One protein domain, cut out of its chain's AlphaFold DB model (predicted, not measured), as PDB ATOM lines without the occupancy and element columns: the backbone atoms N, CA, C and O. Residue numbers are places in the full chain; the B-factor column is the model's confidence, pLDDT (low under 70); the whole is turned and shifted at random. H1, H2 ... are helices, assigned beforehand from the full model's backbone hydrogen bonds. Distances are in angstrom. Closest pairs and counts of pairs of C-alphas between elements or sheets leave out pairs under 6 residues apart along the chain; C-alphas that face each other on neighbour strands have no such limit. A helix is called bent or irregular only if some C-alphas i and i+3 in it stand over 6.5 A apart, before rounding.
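What this domain is: This is residues 197 to 321 of the 333 residues of an uncharacterized protein of Leisingera sp. ANG-M1 (UniProt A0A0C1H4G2). The long helix H3 reaches out as an arm from a cluster of four crossed helices, H1, H2, H7 and H8, and at its far end come two short helices, H4 and H5, with residues 253 to 261 sticking out free. The chain then comes back beside H3 by way of the short H6, and a long stretch with no named element, residues 273 to 288, leads into H7 in the cluster. The printed part has 125 residues with eight named helices, H1 to H8 in order along the chain, and no named strand; the class is all helix. It is loose, with a radius of gyration of the C-alphas of 18.4 A, and elongated, spanning 57 by 33 by 20 A.

Where its parts are: Find C-alpha 228 at (40.624, 20.727, -8.170); from there H3, residues 228 to 246, runs 26.5 A to C-alpha 246 at (48.661, 24.705, 16.797). Beyond it look for H4, residues 249 to 252, and H5, residues 255 to 259; H6 follows at residues 269 to 272. Before H3 you find H1, residues 201 to 207, 10.0 A long, and H2, residues 213 to 226, 20.0 A long. H7, residues 289 to 303, is 20.9 A long and only just irregular: C-alphas 290 and 293 are 6.8 A apart. H8, residues 307 to 314, runs 10.8 A and ends with C-alpha 314 at (22.038, 32.059, -3.386).

How they stand to each other: Start at H3, which touches H6 with residues 235 to 239 alone; their closest C-alphas, those of Ala 235 and Phe 272, are 6.5 A apart. H3 and H4 meet only through their link, as do H2 and H3. H4 and H5 are close but not clearly touching, with the C-alphas of Lys 251 and Trp 257 closest at 7.2 A. H3 and H7 are also close but not clearly touching, with Leu 231 and Lys 290 closest at 7.3 A between C-alphas. H2 touches H7 at a steep tilt of 39 degrees, opposite ways; the closest C-alphas, of Glu 223 and Pro 291, are 5.8 A apart. H7 touches H8, closest at the C-alphas of His 300 and Thr 310, 6.0 A. H1 touches H2, closest at the C-alphas of Lys 205 and Pro 213, 6.0 A, and H1 and H8 only just touch, with 3 pairs of C-alphas within 8 A, closest at Ile 207 and Arg 313, 6.5 A. In H1, H2, H3, H5 and H8 every O i to N i+4 pair is within hydrogen-bond range, in H7 8 of 11 are, and H4 and H6 are too short for such a pair.

The domain as a whole: The C-alphas farthest apart, of Thr 253 and Gly 305, are 57.2 A apart, while those of Ser 197 and Leu 321, the first and last printed, are 6.3 A apart. The printed part has no cut, and the link from H6 to H7, 16 residues, is long. The mean pLDDT of the printed part is 88.0; look for values under 70 at residues 271 to 272, 275 and 277 to 285 of the model.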
ATOM      1  N   SER A 197      28.513  26.194   3.128       92.50
ATOM      2  CA  SER A 197      27.131  25.872   3.526       92.50
ATOM      3  C   SER A 197      26.122  26.224   2.427       92.50
ATOM      4  O   SER A 197      25.202  25.459   2.153       92.50
ATOM      5  N   PHE A 198      26.348  27.330   1.716       93.50
ATOM      6  CA  PHE A 198      25.516  27.766   0.589       93.50
ATOM      7  C   PHE A 198      25.833  27.033  -0.722       93.50
ATOM      8  O   PHE A 198      25.058  27.074  -1.671       93.50
ATOM      9  N   ALA A 199      26.975  26.350  -0.808       92.31
ATOM     10  CA  ALA A 199      27.342  25.567  -1.983       92.31
ATOM     11  C   ALA A 199      26.715  24.157  -1.980       92.31
ATOM     12  O   ALA A 199      26.856  23.434  -2.968       92.31
ATOM     13  N   GLN A 200      26.052  23.744  -0.890       91.19
ATOM     14  CA  GLN A 200      25.470  22.406  -0.759       91.19
ATOM     15  C   GLN A 200      24.387  22.139  -1.807       91.19
ATOM     16  O   GLN A 200      23.537  22.986  -2.071       91.19
ATOM     17  N   SER A 201      24.396  20.928  -2.374       92.50
ATOM     18  CA  SER A 201      23.442  20.523  -3.417       92.50
ATOM     19  C   SER A 201      21.992  20.669  -2.953       92.50
ATOM     20  O   SER A 201      21.186  21.276  -3.658       92.50
ATOM     21  N   ASP A 202      21.674  20.199  -1.745       94.00
ATOM     22  CA  ASP A 202      20.315  20.270  -1.195       94.00
ATOM     23  C   ASP A 202      19.856  21.719  -0.992       94.00
ATOM     24  O   ASP A 202      18.753  22.089  -1.395       94.00
ATOM     25  N   HIS A 203      20.738  22.576  -0.466       94.94
ATOM     26  CA  HIS A 203      20.477  24.009  -0.344       94.94
ATOM     27  C   HIS A 203      20.196  24.650  -1.711       94.94
ATOM     28  O   HIS A 203      19.163  25.293  -1.904       94.94
ATOM     29  N   LEU A 204      21.085  24.437  -2.686       94.50
ATOM     30  CA  LEU A 204      20.946  25.009  -4.022       94.50
ATOM     31  C   LEU A 204      19.670  24.525  -4.718       94.50
ATOM     32  O   LEU A 204      18.999  25.327  -5.359       94.50
ATOM     33  N   LYS A 205      19.290  23.252  -4.569       95.75
ATOM     34  CA  LYS A 205      18.042  22.700  -5.125       95.75
ATOM     35  C   LYS A 205      16.796  23.301  -4.477       95.75
ATOM     36  O   LYS A 205      15.815  23.536  -5.178       95.75
ATOM     37  N   ALA A 206      16.831  23.574  -3.174       95.94
ATOM     38  CA  ALA A 206      15.726  24.232  -2.480       95.94
ATOM     39  C   ALA A 206      15.540  25.686  -2.954       95.94
ATOM     40  O   ALA A 206      14.423  26.120  -3.245       95.94
ATOM     41  N   ILE A 207      16.639  26.433  -3.087       95.94
ATOM     42  CA  ILE A 207      16.621  27.837  -3.525       95.94
ATOM     43  C   ILE A 207      16.309  27.975  -5.023       95.94
ATOM     44  O   ILE A 207      15.529  28.845  -5.428       95.94
ATOM     45  N   PHE A 208      16.910  27.127  -5.853       94.50
ATOM     46  CA  PHE A 208      16.772  27.105  -7.311       94.50
ATOM     47  C   PHE A 208      15.847  25.977  -7.772       94.50
ATOM     48  O   PHE A 208      16.180  25.209  -8.672       94.50
ATOM     49  N   HIS A 209      14.663  25.889  -7.160       93.75
ATOM     50  CA  HIS A 209      13.636  24.893  -7.488       93.75
ATOM     51  C   HIS A 209      13.094  25.006  -8.929       93.75
ATOM     52  O   HIS A 209      12.452  24.085  -9.431       93.75
ATOM     53  N   ASP A 210      13.341  26.137  -9.590       92.69
ATOM     54  CA  ASP A 210      13.065  26.434 -11.000       92.69
ATOM     55  C   ASP A 210      14.137  25.888 -11.964       92.69
ATOM     56  O   ASP A 210      13.923  25.868 -13.177       92.69
ATOM     57  N   VAL A 211      15.272  25.410 -11.449       93.94
ATOM     58  CA  VAL A 211      16.344  24.770 -12.220       93.94
ATOM     59  C   VAL A 211      16.283  23.258 -12.014       93.94
ATOM     60  O   VAL A 211      16.116  22.765 -10.900       93.94
ATOM     61  N   ALA A 212      16.449  22.483 -13.090       95.50
ATOM     62  CA  ALA A 212      16.452  21.026 -12.988       95.50
ATOM     63  C   ALA A 212      17.562  20.544 -12.021       95.50
ATOM     64  O   ALA A 212      18.726  20.897 -12.235       95.50
ATOM     65  N   PRO A 213      17.265  19.688 -11.018       95.31
ATOM     66  CA  PRO A 213      18.241  19.268 -10.002       95.31
ATOM     67  C   PRO A 213      19.544  18.687 -10.569       95.31
ATOM     68  O   PRO A 213      20.621  18.941 -10.037       95.31
ATOM     69  N   ALA A 214      19.461  17.969 -11.694       95.50
ATOM     70  CA  ALA A 214      20.625  17.405 -12.377       95.50
ATOM     71  C   ALA A 214      21.598  18.474 -12.913       95.50
ATOM     72  O   ALA A 214      22.796  18.221 -12.990       95.50
ATOM     73  N   LEU A 215      21.106  19.668 -13.267       94.88
ATOM     74  CA  LEU A 215      21.953  20.783 -13.706       94.88
ATOM     75  C   LEU A 215      22.719  21.401 -12.532       94.88
ATOM     76  O   LEU A 215      23.865  21.806 -12.700       94.88
ATOM     77  N   ILE A 216      22.114  21.427 -11.341       94.19
ATOM     78  CA  ILE A 216      22.775  21.886 -10.113       94.19
ATOM     79  C   ILE A 216      23.900  20.915  -9.735       94.19
ATOM     80  O   ILE A 216      25.034  21.341  -9.521       94.19
ATOM     81  N   ASP A 217      23.622  19.608  -9.740       92.81
ATOM     82  CA  ASP A 217      24.634  18.582  -9.455       92.81
ATOM     83  C   ASP A 217      25.783  18.601 -10.475       92.81
ATOM     84  O   ASP A 217      26.958  18.493 -10.104       92.81
ATOM     85  N   ALA A 218      25.462  18.799 -11.758       92.44
ATOM     86  CA  ALA A 218      26.461  18.976 -12.806       92.44
ATOM     87  C   ALA A 218      27.305  20.240 -12.579       92.44
ATOM     88  O   ALA A 218      28.528  20.172 -12.664       92.44
ATOM     89  N   ALA A 219      26.691  21.371 -12.211       92.50
ATOM     90  CA  ALA A 219      27.416  22.606 -11.922       92.50
ATOM     91  C   ALA A 219      28.408  22.443 -10.754       92.50
ATOM     92  O   ALA A 219      29.547  22.902 -10.862       92.50
ATOM     93  N   ILE A 220      28.009  21.756  -9.677       90.44
ATOM     94  CA  ILE A 220      28.883  21.444  -8.531       90.44
ATOM     95  C   ILE A 220      30.038  20.536  -8.943       90.44
ATOM     96  O   ILE A 220      31.193  20.801  -8.592       90.44
ATOM     97  N   THR A 221      29.734  19.485  -9.704       89.44
ATOM     98  CA  THR A 221      30.726  18.507 -10.163       89.44
ATOM     99  C   THR A 221      31.756  19.166 -11.075       89.44
ATOM    100  O   THR A 221      32.961  19.052 -10.835       89.44
ATOM    101  N   ASP A 222      31.293  19.910 -12.077       90.19
ATOM    102  CA  ASP A 222      32.141  20.600 -13.044       90.19
ATOM    103  C   ASP A 222      33.029  21.649 -12.376       90.19
ATOM    104  O   ASP A 222      34.211  21.759 -12.700       90.19
ATOM    105  N   GLU A 223      32.482  22.435 -11.444       90.69
ATOM    106  CA  GLU A 223      33.239  23.507 -10.802       90.69
ATOM    107  C   GLU A 223      34.270  22.963  -9.809       90.69
ATOM    108  O   GLU A 223      35.411  23.436  -9.770       90.69
ATOM    109  N   THR A 224      33.907  21.923  -9.055       87.44
ATOM    110  CA  THR A 224      34.844  21.200  -8.187       87.44
ATOM    111  C   THR A 224      35.978  20.574  -9.001       87.44
ATOM    112  O   THR A 224      37.143  20.677  -8.612       87.44
ATOM    113  N   ALA A 225      35.667  19.974 -10.154       87.12
ATOM    114  CA  ALA A 225      36.665  19.400 -11.052       87.12
ATOM    115  C   ALA A 225      37.581  20.478 -11.651       87.12
ATOM    116  O   ALA A 225      38.805  20.343 -11.604       87.12
ATOM    117  N   LEU A 226      37.007  21.582 -12.141       90.06
ATOM    118  CA  LEU A 226      37.749  22.703 -12.722       90.06
ATOM    119  C   LEU A 226      38.714  23.340 -11.713       90.06
ATOM    120  O   LEU A 226      39.821  23.738 -12.073       90.06
ATOM    121  N   ARG A 227      38.311  23.440 -10.441       89.50
ATOM    122  CA  ARG A 227      39.116  24.060  -9.375       89.50
ATOM    123  C   ARG A 227      39.905  23.073  -8.531       89.50
ATOM    124  O   ARG A 227      40.476  23.492  -7.522       89.50
ATOM    125  N   ARG A 228      39.979  21.803  -8.932       87.06
ATOM    126  CA  ARG A 228      40.624  20.727  -8.170       87.06
ATOM    127  C   ARG A 228      41.974  21.140  -7.584       87.06
ATOM    128  O   ARG A 228      42.172  21.043  -6.375       87.06
ATOM    129  N   ASP A 229      42.884  21.637  -8.414       87.50
ATOM    130  CA  ASP A 229      44.246  21.953  -7.969       87.50
ATOM    131  C   ASP A 229      44.268  23.142  -6.998       87.50
ATOM    132  O   ASP A 229      44.975  23.119  -5.990       87.50
ATOM    133  N   ASN A 230      43.407  24.141  -7.221       88.75
ATOM    134  CA  ASN A 230      43.235  25.263  -6.300       88.75
ATOM    135  C   ASN A 230      42.697  24.804  -4.938       88.75
ATOM    136  O   ASN A 230      43.107  25.345  -3.908       88.75
ATOM    137  N   LEU A 231      41.775  23.839  -4.916       88.06
ATOM    138  CA  LEU A 231      41.205  23.273  -3.692       88.06
ATOM    139  C   LEU A 231      42.258  22.483  -2.909       88.06
ATOM    140  O   LEU A 231      42.462  22.743  -1.724       88.06
ATOM    141  N   VAL A 232      43.004  21.606  -3.589       87.00
ATOM    142  CA  VAL A 232      44.102  20.832  -2.986       87.00
ATOM    143  C   VAL A 232      45.187  21.750  -2.420       87.00
ATOM    144  O   VAL A 232      45.675  21.513  -1.312       87.00
ATOM    145  N   GLN A 233      45.541  22.816  -3.143       89.19
ATOM    146  CA  GLN A 233      46.509  23.799  -2.665       89.19
ATOM    147  C   GLN A 233      45.989  24.564  -1.440       89.19
ATOM    148  O   GLN A 233      46.760  24.819  -0.519       89.19
ATOM    149  N   ALA A 234      44.693  24.899  -1.393       89.19
ATOM    150  CA  ALA A 234      44.086  25.533  -0.216       89.19
ATOM    151  C   ALA A 234      44.230  24.646   1.023       89.19
ATOM    152  O   ALA A 234      44.746  25.099   2.042       89.19
ATOM    153  N   ALA A 235      43.852  23.370   0.893       88.81
ATOM    154  CA  ALA A 235      43.973  22.391   1.964       88.81
ATOM    155  C   ALA A 235      45.431  22.251   2.425       88.81
ATOM    156  O   ALA A 235      45.707  22.184   3.620       88.81
ATOM    157  N   HIS A 236      46.388  22.232   1.491       89.19
ATOM    158  CA  HIS A 236      47.811  22.158   1.822       89.19
ATOM    159  C   HIS A 236      48.266  23.341   2.679       89.19
ATOM    160  O   HIS A 236      48.797  23.133   3.769       89.19
ATOM    161  N   VAL A 237      48.029  24.564   2.199       91.25
ATOM    162  CA  VAL A 237      48.453  25.798   2.874       91.25
ATOM    163  C   VAL A 237      47.805  25.913   4.254       91.25
ATOM    164  O   VAL A 237      48.496  26.174   5.235       91.25
ATOM    165  N   ALA A 238      46.498  25.650   4.352       91.12
ATOM    166  CA  ALA A 238      45.775  25.711   5.619       91.12
ATOM    167  C   ALA A 238      46.322  24.697   6.638       91.12
ATOM    168  O   ALA A 238      46.655  25.060   7.767       91.12
ATOM    169  N   ARG A 239      46.509  23.433   6.235       91.38
ATOM    170  CA  ARG A 239      47.034  22.385   7.127       91.38
ATOM    171  C   ARG A 239      48.480  22.635   7.552       91.38
ATOM    172  O   ARG A 239      48.824  22.335   8.696       91.38
ATOM    173  N   GLU A 240      49.324  23.195   6.684       92.69
ATOM    174  CA  GLU A 240      50.676  23.624   7.069       92.69
ATOM    175  C   GLU A 240      50.643  24.728   8.123       92.69
ATOM    176  O   GLU A 240      51.357  24.640   9.125       92.69
ATOM    177  N   GLN A 241      49.766  25.717   7.952       92.38
ATOM    178  CA  GLN A 241      49.606  26.807   8.907       92.38
ATOM    179  C   GLN A 241      49.086  26.309  10.265       92.38
ATOM    180  O   GLN A 241      49.605  26.703  11.313       92.38
ATOM    181  N   ILE A 242      48.108  25.397  10.274       92.69
ATOM    182  CA  ILE A 242      47.599  24.763  11.503       92.69
ATOM    183  C   ILE A 242      48.707  23.971  12.189       92.69
ATOM    184  O   ILE A 242      48.911  24.105  13.396       92.69
ATOM    185  N   ARG A 243      49.480  23.188  11.430       93.62
ATOM    186  CA  ARG A 243      50.629  22.456  11.969       93.62
ATOM    187  C   ARG A 243      51.628  23.404  12.634       93.62
ATOM    188  O   ARG A 243      52.038  23.139  13.759       93.62
ATOM    189  N   ALA A 244      51.986  24.501  11.970       93.06
ATOM    190  CA  ALA A 244      52.965  25.460  12.476       93.06
ATOM    191  C   ALA A 244      52.484  26.216  13.727       93.06
ATOM    192  O   ALA A 244      53.287  26.504  14.611       93.06
ATOM    193  N   ASN A 245      51.184  26.517  13.826       92.12
ATOM    194  CA  ASN A 245      50.649  27.390  14.877       92.12
ATOM    195  C   ASN A 245      49.973  26.658  16.037       92.12
ATOM    196  O   ASN A 245      49.882  27.205  17.143       92.12
ATOM    197  N   THR A 246      49.422  25.470  15.798       93.50
ATOM    198  CA  THR A 246      48.661  24.705  16.797       93.50
ATOM    199  C   THR A 246      49.520  23.627  17.438       93.50
ATOM    200  O   THR A 246      49.542  23.534  18.663       93.50
ATOM    201  N   TYR A 247      50.327  22.907  16.659       94.19
ATOM    202  CA  TYR A 247      51.172  21.811  17.144       94.19
ATOM    203  C   TYR A 247      52.540  22.303  17.625       94.19
ATOM    204  O   TYR A 247      53.588  21.837  17.183       94.19
ATOM    205  N   VAL A 248      52.519  23.268  18.545       94.50
ATOM    206  CA  VAL A 248      53.716  23.839  19.177       94.50
ATOM    207  C   VAL A 248      53.809  23.410  20.643       94.50
ATOM    208  O   VAL A 248      52.768  23.335  21.304       94.50
ATOM    209  N   PRO A 249      55.020  23.215  21.207       93.56
ATOM    210  CA  PRO A 249      55.184  22.713  22.576       93.56
ATOM    211  C   PRO A 249      54.377  23.491  23.623       93.56
ATOM    212  O   PRO A 249      53.712  22.898  24.462       93.56
ATOM    213  N   ARG A 250      54.334  24.827  23.508       94.12
ATOM    214  CA  ARG A 250      53.573  25.706  24.415       94.12
ATOM    215  C   ARG A 250      52.069  25.395  24.467       94.12
ATOM    216  O   ARG A 250      51.435  25.647  25.484       94.12
ATOM    217  N   LYS A 251      51.473  24.936  23.362       93.19
ATOM    218  CA  LYS A 251      50.046  24.575  23.310       93.19
ATOM    219  C   LYS A 251      49.812  23.142  23.780       93.19
ATOM    220  O   LYS A 251      48.790  22.890  24.396       93.19
ATOM    221  N   GLN A 252      50.769  22.244  23.554       93.06
ATOM    222  CA  GLN A 252      50.688  20.844  23.983       93.06
ATOM    223  C   GLN A 252      50.723  20.669  25.503       93.06
ATOM    224  O   GLN A 252      50.207  19.689  26.023       93.06
ATOM    225  N   THR A 253      51.308  21.626  26.224       93.44
ATOM    226  CA  THR A 253      51.342  21.624  27.693       93.44
ATOM    227  C   THR A 253      50.051  22.128  28.341       93.44
ATOM    228  O   THR A 253      49.977  22.180  29.564       93.44
ATOM    229  N   LYS A 254      49.067  22.575  27.553       93.31
ATOM    230  CA  LYS A 254      47.786  23.067  28.065       93.31
ATOM    231  C   LYS A 254      46.904  21.909  28.533       93.31
ATOM    232  O   LYS A 254      46.877  20.865  27.888       93.31
ATOM    233  N   GLU A 255      46.153  22.108  29.613       94.06
ATOM    234  CA  GLU A 255      45.223  21.099  30.143       94.06
ATOM    235  C   GLU A 255      44.161  20.721  29.101       94.06
ATOM    236  O   GLU A 255      43.872  19.542  28.881       94.06
ATOM    237  N   GLU A 256      43.681  21.723  28.364       95.81
ATOM    238  CA  GLU A 256      42.697  21.584  27.297       95.81
ATOM    239  C   GLU A 256      43.197  20.658  26.176       95.81
ATOM    240  O   GLU A 256      42.392  19.998  25.525       95.81
ATOM    241  N   TRP A 257      44.516  20.544  25.958       95.00
ATOM    242  CA  TRP A 257      45.079  19.640  24.948       95.00
ATOM    243  C   TRP A 257      44.753  18.177  25.267       95.00
ATOM    244  O   TRP A 257      44.265  17.440  24.412       95.00
ATOM    245  N   GLY A 258      44.989  17.764  26.516       91.69
ATOM    246  CA  GLY A 258      44.666  16.415  26.982       91.69
ATOM    247  C   GLY A 258      43.160  16.183  27.067       91.69
ATOM    248  O   GLY A 258      42.675  15.156  26.599       91.69
ATOM    249  N   ALA A 259      42.419  17.159  27.604       93.31
ATOM    250  CA  ALA A 259      40.975  17.054  27.813       93.31
ATOM    251  C   ALA A 259      40.183  16.876  26.506       93.31
ATOM    252  O   ALA A 259      39.173  16.180  26.481       93.31
ATOM    253  N   THR A 260      40.660  17.473  25.414       92.00
ATOM    254  CA  THR A 260      39.998  17.429  24.098       92.00
ATOM    255  C   THR A 260      40.496  16.294  23.199       92.00
ATOM    256  O   THR A 260      40.055  16.170  22.057       92.00
ATOM    257  N   GLY A 261      41.408  15.446  23.689       92.19
ATOM    258  CA  GLY A 261      41.955  14.331  22.913       92.19
ATOM    259  C   GLY A 261      42.808  14.775  21.722       92.19
ATOM    260  O   GLY A 261      42.867  14.070  20.710       92.19
ATOM    261  N   MET A 262      43.464  15.938  21.810       94.25
ATOM    262  CA  MET A 262      44.309  16.443  20.731       94.25
ATOM    263  C   MET A 262      45.471  15.483  20.434       94.25
ATOM    264  O   MET A 262      46.214  15.096  21.342       94.25
ATOM    265  N   PRO A 263      45.692  15.110  19.161       91.62
ATOM    266  CA  PRO A 263      46.784  14.213  18.812       91.62
ATOM    267  C   PRO A 263      48.133  14.913  19.007       91.62
ATOM    268  O   PRO A 263      48.272  16.095  18.731       91.62
ATOM    269  N   ASN A 264      49.177  14.187  19.414       88.31
ATOM    270  CA  ASN A 264      50.513  14.782  19.603       88.31
ATOM    271  C   ASN A 264      51.179  15.224  18.290       88.31
ATOM    272  O   ASN A 264      52.084  16.060  18.296       88.31
ATOM    273  N   GLN A 265      50.745  14.659  17.164       88.75
ATOM    274  CA  GLN A 265      51.202  15.026  15.829       88.75
ATOM    275  C   GLN A 265      50.025  15.508  14.993       88.75
ATOM    276  O   GLN A 265      48.919  14.978  15.104       88.75
ATOM    277  N   ALA A 266      50.284  16.496  14.136       88.19
ATOM    278  CA  ALA A 266      49.277  17.006  13.219       88.19
ATOM    279  C   ALA A 266      48.763  15.881  12.304       88.19
ATOM    280  O   ALA A 266      49.586  15.201  11.677       88.19
ATOM    281  N   PRO A 267      47.435  15.700  12.188       86.56
ATOM    282  CA  PRO A 267      46.843  14.771  11.241       86.56
ATOM    283  C   PRO A 267      47.386  14.999   9.833       86.56
ATOM    284  O   PRO A 267      47.527  16.141   9.377       86.56
ATOM    285  N   GLY A 268      47.693  13.900   9.145       79.00
ATOM    286  CA  GLY A 268      48.178  13.943   7.775       79.00
ATOM    287  C   GLY A 268      47.162  14.599   6.841       79.00
ATOM    288  O   GLY A 268      45.952  14.445   6.991       79.00
ATOM    289  N   VAL A 269      47.655  15.296   5.818       77.56
ATOM    290  CA  VAL A 269      46.788  16.022   4.873       77.56
ATOM    291  C   VAL A 269      46.012  15.076   3.939       77.56
ATOM    292  O   VAL A 269      45.120  15.512   3.222       77.56
ATOM    293  N   ALA A 270      46.323  13.776   3.944       70.44
ATOM    294  CA  ALA A 270      45.653  12.775   3.114       70.44
ATOM    295  C   ALA A 270      44.143  12.666   3.395       70.44
ATOM    296  O   ALA A 270      43.393  12.378   2.474       70.44
ATOM    297  N   GLY A 271      43.687  12.956   4.621       68.38
ATOM    298  CA  GLY A 271      42.253  13.004   4.939       68.38
ATOM    299  C   GLY A 271      41.520  14.211   4.341       68.38
ATOM    300  O   GLY A 271      40.306  14.174   4.197       68.38
ATOM    301  N   PHE A 272      42.255  15.253   3.942       69.81
ATOM    302  CA  PHE A 272      41.730  16.519   3.412       69.81
ATOM    303  C   PHE A 272      41.957  16.672   1.901       69.81
ATOM    304  O   PHE A 272      41.735  17.739   1.333       69.81
ATOM    305  N   LYS A 273      42.475  15.628   1.245       73.81
ATOM    306  CA  LYS A 273      42.848  15.613  -0.172       73.81
ATOM    307  C   LYS A 273      42.319  14.340  -0.828       73.81
ATOM    308  O   LYS A 273      42.251  13.307  -0.170       73.81
ATOM    309  N   PRO A 274      42.022  14.362  -2.134       71.00
ATOM    310  CA  PRO A 274      41.805  13.126  -2.872       71.00
ATOM    311  C   PRO A 274      43.061  12.244  -2.825       71.00
ATOM    312  O   PRO A 274      44.185  12.748  -2.871       71.00
ATOM    313  N   ALA A 275      42.867  10.923  -2.774       68.81
ATOM    314  CA  ALA A 275      43.961   9.958  -2.636       68.81
ATOM    315  C   ALA A 275      44.983  10.020  -3.787       68.81
ATOM    316  O   ALA A 275      46.155   9.702  -3.600       68.81
ATOM    317  N   ASN A 276      44.546  10.418  -4.986       74.50
ATOM    318  CA  ASN A 276      45.396  10.593  -6.160       74.50
ATOM    319  C   ASN A 276      44.743  11.545  -7.186       74.50
ATOM    320  O   ASN A 276      43.674  12.113  -6.951       74.50
ATOM    321  N   SER A 277      45.397  11.726  -8.338       66.38
ATOM    322  CA  SER A 277      44.928  12.581  -9.442       66.38
ATOM    323  C   SER A 277      43.621  12.134 -10.100       66.38
ATOM    324  O   SER A 277      42.997  12.935 -10.783       66.38
ATOM    325  N   LEU A 278      43.206  10.884  -9.892       66.69
ATOM    326  CA  LEU A 278      42.023  10.280 -10.509       66.69
ATOM    327  C   LEU A 278      40.788  10.324  -9.597       66.69
ATOM    328  O   LEU A 278      39.681  10.074 -10.063       66.69
ATOM    329  N   VAL A 279      40.963  10.633  -8.308       69.50
ATOM    330  CA  VAL A 279      39.869  10.721  -7.331       69.50
ATOM    331  C   VAL A 279      39.354  12.170  -7.257       69.50
ATOM    332  O   VAL A 279      40.168  13.090  -7.095       69.50
ATOM    333  N   PRO A 280      38.029  12.401  -7.365       65.94
ATOM    334  CA  PRO A 280      37.430  13.716  -7.145       65.94
ATOM    335  C   PRO A 280      37.710  14.246  -5.736       65.94
ATOM    336  O   PRO A 280      37.822  13.479  -4.780       65.94
ATOM    337  N   VAL A 281      37.822  15.567  -5.589       65.94
ATOM    338  CA  VAL A 281      37.908  16.187  -4.258       65.94
ATOM    339  C   VAL A 281      36.576  15.945  -3.554       65.94
ATOM    340  O   VAL A 281      35.536  16.295  -4.106       65.94
ATOM    341  N   SER A 282      36.604  15.339  -2.361       67.56
ATOM    342  CA  SER A 282      35.389  15.230  -1.547       67.56
ATOM    343  C   SER A 282      34.885  16.632  -1.249       67.56
ATOM    344  O   SER A 282      35.650  17.468  -0.756       67.56
ATOM    345  N   PHE A 283      33.614  16.875  -1.555       66.81
ATOM    346  CA  PHE A 283      32.994  18.174  -1.366       66.81
ATOM    347  C   PHE A 283      33.102  18.638   0.092       66.81
ATOM    348  O   PHE A 283      33.477  19.779   0.318       66.81
ATOM    349  N   GLU A 284      32.979  17.717   1.057       62.75
ATOM    350  CA  GLU A 284      33.112  17.940   2.510       62.75
ATOM    351  C   GLU A 284      34.419  18.637   2.932       62.75
ATOM    352  O   GLU A 284      34.463  19.322   3.952       62.75
ATOM    353  N   HIS A 285      35.482  18.519   2.129       64.31
ATOM    354  CA  HIS A 285      36.778  19.155   2.373       64.31
ATOM    355  C   HIS A 285      37.114  20.213   1.318       64.31
ATOM    356  O   HIS A 285      38.282  20.443   1.010       64.31
ATOM    357  N   THR A 286      36.112  20.846   0.713       74.81
ATOM    358  CA  THR A 286      36.340  21.970  -0.197       74.81
ATOM    359  C   THR A 286      36.331  23.298   0.544       74.81
ATOM    360  O   THR A 286      35.624  23.491   1.527       74.81
ATOM    361  N   HIS A 287      37.144  24.231   0.058       83.31
ATOM    362  CA  HIS A 287      37.039  25.632   0.437       83.31
ATOM    363  C   HIS A 287      35.921  26.237  -0.416       83.31
ATOM    364  O   HIS A 287      36.173  26.547  -1.581       83.31
ATOM    365  N   GLY A 288      34.706  26.338   0.129       81.94
ATOM    366  CA  GLY A 288      33.461  26.674  -0.568       81.94
ATOM    367  C   GLY A 288      33.489  28.031  -1.262       81.94
ATOM    368  O   GLY A 288      32.991  28.159  -2.382       81.94
ATOM    369  N   LYS A 289      34.209  29.005  -0.699       86.06
ATOM    370  CA  LYS A 289      34.500  30.294  -1.355       86.06
ATOM    371  C   LYS A 289      35.115  30.135  -2.754       86.06
ATOM    372  O   LYS A 289      34.841  30.930  -3.655       86.06
ATOM    373  N   LYS A 290      35.954  29.110  -2.974       85.81
ATOM    374  CA  LYS A 290      36.658  28.904  -4.252       85.81
ATOM    375  C   LYS A 290      35.725  28.533  -5.407       85.81
ATOM    376  O   LYS A 290      35.831  29.208  -6.432       85.81
ATOM    377  N   PRO A 291      34.871  27.494  -5.319       86.06
ATOM    378  CA  PRO A 291      33.906  27.178  -6.365       86.06
ATOM    379  C   PRO A 291      32.755  28.184  -6.422       86.06
ATOM    380  O   PRO A 291      32.204  28.365  -7.503       86.06
ATOM    381  N   MET A 292      32.432  28.893  -5.333       88.12
ATOM    382  CA  MET A 292      31.232  29.737  -5.258       88.12
ATOM    383  C   MET A 292      31.079  30.728  -6.422       88.12
ATOM    384  O   MET A 292      30.007  30.837  -7.017       88.12
ATOM    385  N   ALA A 293      32.161  31.409  -6.808       85.88
ATOM    386  CA  ALA A 293      32.121  32.359  -7.919       85.88
ATOM    387  C   ALA A 293      31.730  31.700  -9.257       85.88
ATOM    388  O   ALA A 293      30.972  32.282 -10.031       85.88
ATOM    389  N   GLY A 294      32.225  30.489  -9.533       88.06
ATOM    390  CA  GLY A 294      31.874  29.755 -10.749       88.06
ATOM    391  C   GLY A 294      30.518  29.059 -10.660       88.06
ATOM    392  O   GLY A 294      29.777  29.068 -11.641       88.06
ATOM    393  N   LEU A 295      30.139  28.558  -9.479       89.06
ATOM    394  CA  LEU A 295      28.797  28.023  -9.221       89.06
ATOM    395  C   LEU A 295      27.728  29.072  -9.503       89.06
ATOM    396  O   LEU A 295      26.793  28.807 -10.255       89.06
ATOM    397  N   LYS A 296      27.917  30.292  -8.989       90.19
ATOM    398  CA  LYS A 296      27.020  31.420  -9.246       90.19
ATOM    399  C   LYS A 296      26.833  31.669 -10.745       90.19
ATOM    400  O   LYS A 296      25.705  31.850 -11.189       90.19
ATOM    401  N   LEU A 297      27.912  31.648 -11.532       90.56
ATOM    402  CA  LEU A 297      27.848  31.850 -12.986       90.56
ATOM    403  C   LEU A 297      27.133  30.701 -13.711       90.56
ATOM    404  O   LEU A 297      26.303  30.955 -14.581       90.56
ATOM    405  N   ARG A 298      27.431  29.448 -13.350       92.50
ATOM    406  CA  ARG A 298      26.822  28.257 -13.964       92.50
ATOM    407  C   ARG A 298      25.330  28.164 -13.667       92.50
ATOM    408  O   ARG A 298      24.545  27.932 -14.577       92.50
ATOM    409  N   ILE A 299      24.933  28.406 -12.419       91.81
ATOM    410  CA  ILE A 299      23.521  28.429 -12.023       91.81
ATOM    411  C   ILE A 299      22.804  29.593 -12.713       91.81
ATOM    412  O   ILE A 299      21.731  29.401 -13.283       91.81
ATOM    413  N   HIS A 300      23.420  30.779 -12.753       92.44
ATOM    414  CA  HIS A 300      22.850  31.936 -13.444       92.44
ATOM    415  C   HIS A 300      22.574  31.664 -14.931       92.44
ATOM    416  O   HIS A 300      21.549  32.103 -15.445       92.44
ATOM    417  N   ALA A 301      23.427  30.890 -15.614       92.44
ATOM    418  CA  ALA A 301      23.213  30.514 -17.013       92.44
ATOM    419  C   ALA A 301      21.925  29.699 -17.247       92.44
ATOM    420  O   ALA A 301      21.408  29.689 -18.362       92.44
ATOM    421  N   HIS A 302      21.401  29.036 -16.211       91.69
ATOM    422  CA  HIS A 302      20.144  28.286 -16.269       91.69
ATOM    423  C   HIS A 302      18.936  29.093 -15.783       91.69
ATOM    424  O   HIS A 302      17.845  28.907 -16.310       91.69
ATOM    425  N   VAL A 303      19.126  29.993 -14.812       91.31
ATOM    426  CA  VAL A 303      18.063  30.868 -14.282       91.31
ATOM    427  C   VAL A 303      17.740  32.015 -15.252       91.31
ATOM    428  O   VAL A 303      16.576  32.351 -15.457       91.31
ATOM    429  N   GLY A 304      18.762  32.618 -15.868       87.00
ATOM    430  CA  GLY A 304      18.630  33.841 -16.663       87.00
ATOM    431  C   GLY A 304      18.387  35.098 -15.812       87.00
ATOM    432  O   GLY A 304      18.556  35.092 -14.594       87.00
ATOM    433  N   GLY A 305      18.013  36.205 -16.463       89.06
ATOM    434  CA  GLY A 305      17.674  37.464 -15.786       89.06
ATOM    435  C   GLY A 305      18.883  38.273 -15.304       89.06
ATOM    436  O   GLY A 305      19.948  38.257 -15.923       89.06
ATOM    437  N   ALA A 306      18.713  39.026 -14.214       88.69
ATOM    438  CA  ALA A 306      19.785  39.828 -13.635       88.69
ATOM    439  C   ALA A 306      20.684  38.966 -12.732       88.69
ATOM    440  O   ALA A 306      20.220  38.318 -11.798       88.69
ATOM    441  N   SER A 307      22.000  39.007 -12.947       85.88
ATOM    442  CA  SER A 307      22.967  38.230 -12.151       85.88
ATOM    443  C   SER A 307      22.955  38.568 -10.653       85.88
ATOM    444  O   SER A 307      23.344  37.738  -9.825       85.88
ATOM    445  N   GLN A 308      22.479  39.764 -10.296       86.50
ATOM    446  CA  GLN A 308      22.278  40.185  -8.913       86.50
ATOM    447  C   GLN A 308      21.151  39.401  -8.228       86.50
ATOM    448  O   GLN A 308      21.310  39.013  -7.077       86.50
ATOM    449  N   GLU A 309      20.060  39.091  -8.931       87.69
ATOM    450  CA  GLU A 309      18.947  38.314  -8.367       87.69
ATOM    451  C   GLU A 309      19.389  36.886  -8.044       87.69
ATOM    452  O   GLU A 309      19.093  36.370  -6.969       87.69
ATOM    453  N   THR A 310      20.181  36.263  -8.924       89.06
ATOM    454  CA  THR A 310      20.791  34.954  -8.639       89.06
ATOM    455  C   THR A 310      21.711  35.018  -7.416       89.06
ATOM    456  O   THR A 310      21.716  34.092  -6.611       89.06
ATOM    457  N   ALA A 311      22.463  36.113  -7.247       86.50
ATOM    458  CA  ALA A 311      23.320  36.325  -6.079       86.50
ATOM    459  C   ALA A 311      22.523  36.398  -4.773       86.50
ATOM    460  O   ALA A 311      22.900  35.772  -3.790       86.50
ATOM    461  N   THR A 312      21.430  37.157  -4.771       89.00
ATOM    462  CA  THR A 312      20.566  37.314  -3.598       89.00
ATOM    463  C   THR A 312      19.862  36.005  -3.253       89.00
ATOM    464  O   THR A 312      19.815  35.622  -2.090       89.00
ATOM    465  N   ARG A 313      19.374  35.272  -4.264       92.38
ATOM    466  CA  ARG A 313      18.767  33.948  -4.065       92.38
ATOM    467  C   ARG A 313      19.748  32.975  -3.419       92.38
ATOM    468  O   ARG A 313      19.385  32.305  -2.465       92.38
ATOM    469  N   LEU A 314      20.987  32.934  -3.906       90.88
ATOM    470  CA  LEU A 314      22.038  32.059  -3.386       90.88
ATOM    471  C   LEU A 314      22.254  32.229  -1.873       90.88
ATOM    472  O   LEU A 314      22.421  31.238  -1.178       90.88
ATOM    473  N   PHE A 315      22.226  33.459  -1.360       92.75
ATOM    474  CA  PHE A 315      22.353  33.744   0.073       92.75
ATOM    475  C   PHE A 315      20.982  33.946   0.724       92.75
ATOM    476  O   PHE A 315      20.725  34.951   1.375       92.75
ATOM    477  N   SER A 316      20.072  32.996   0.520       93.62
ATOM    478  CA  SER A 316      18.757  32.978   1.169       93.62
ATOM    479  C   SER A 316      18.677  31.873   2.219       93.62
ATOM    480  O   SER A 316      19.399  30.881   2.164       93.62
ATOM    481  N   VAL A 317      17.784  32.029   3.196       93.94
ATOM    482  CA  VAL A 317      17.567  31.013   4.233       93.94
ATOM    483  C   VAL A 317      16.961  29.744   3.621       93.94
ATOM    484  O   VAL A 317      16.060  29.811   2.787       93.94
ATOM    485  N   SER A 318      17.418  28.576   4.076       94.12
ATOM    486  CA  SER A 318      16.801  27.274   3.782       94.12
ATOM    487  C   SER A 318      16.943  26.338   4.983       94.12
ATOM    488  O   SER A 318      17.856  26.519   5.791       94.12
ATOM    489  N   GLU A 319      16.122  25.291   5.064       93.00
ATOM    490  CA  GLU A 319      16.237  24.272   6.120       93.00
ATOM    491  C   GLU A 319      17.579  23.521   6.106       93.00
ATOM    492  O   GLU A 319      18.063  23.106   7.157       93.00
ATOM    493  N   HIS A 320      18.229  23.434   4.941       93.25
ATOM    494  CA  HIS A 320      19.521  22.769   4.755       93.25
ATOM    495  C   HIS A 320      20.722  23.562   5.297       93.25
ATOM    496  O   HIS A 320      21.841  23.061   5.266       93.25
ATOM    497  N   LEU A 321      20.510  24.786   5.799       93.69
ATOM    498  CA  LEU A 321      21.549  25.589   6.463       93.69
ATOM    499  C   LEU A 321      21.582  25.385   7.987       93.69
ATOM    500  O   LEU A 321      22.402  25.996   8.676       93.69
TER     501      LEU A 321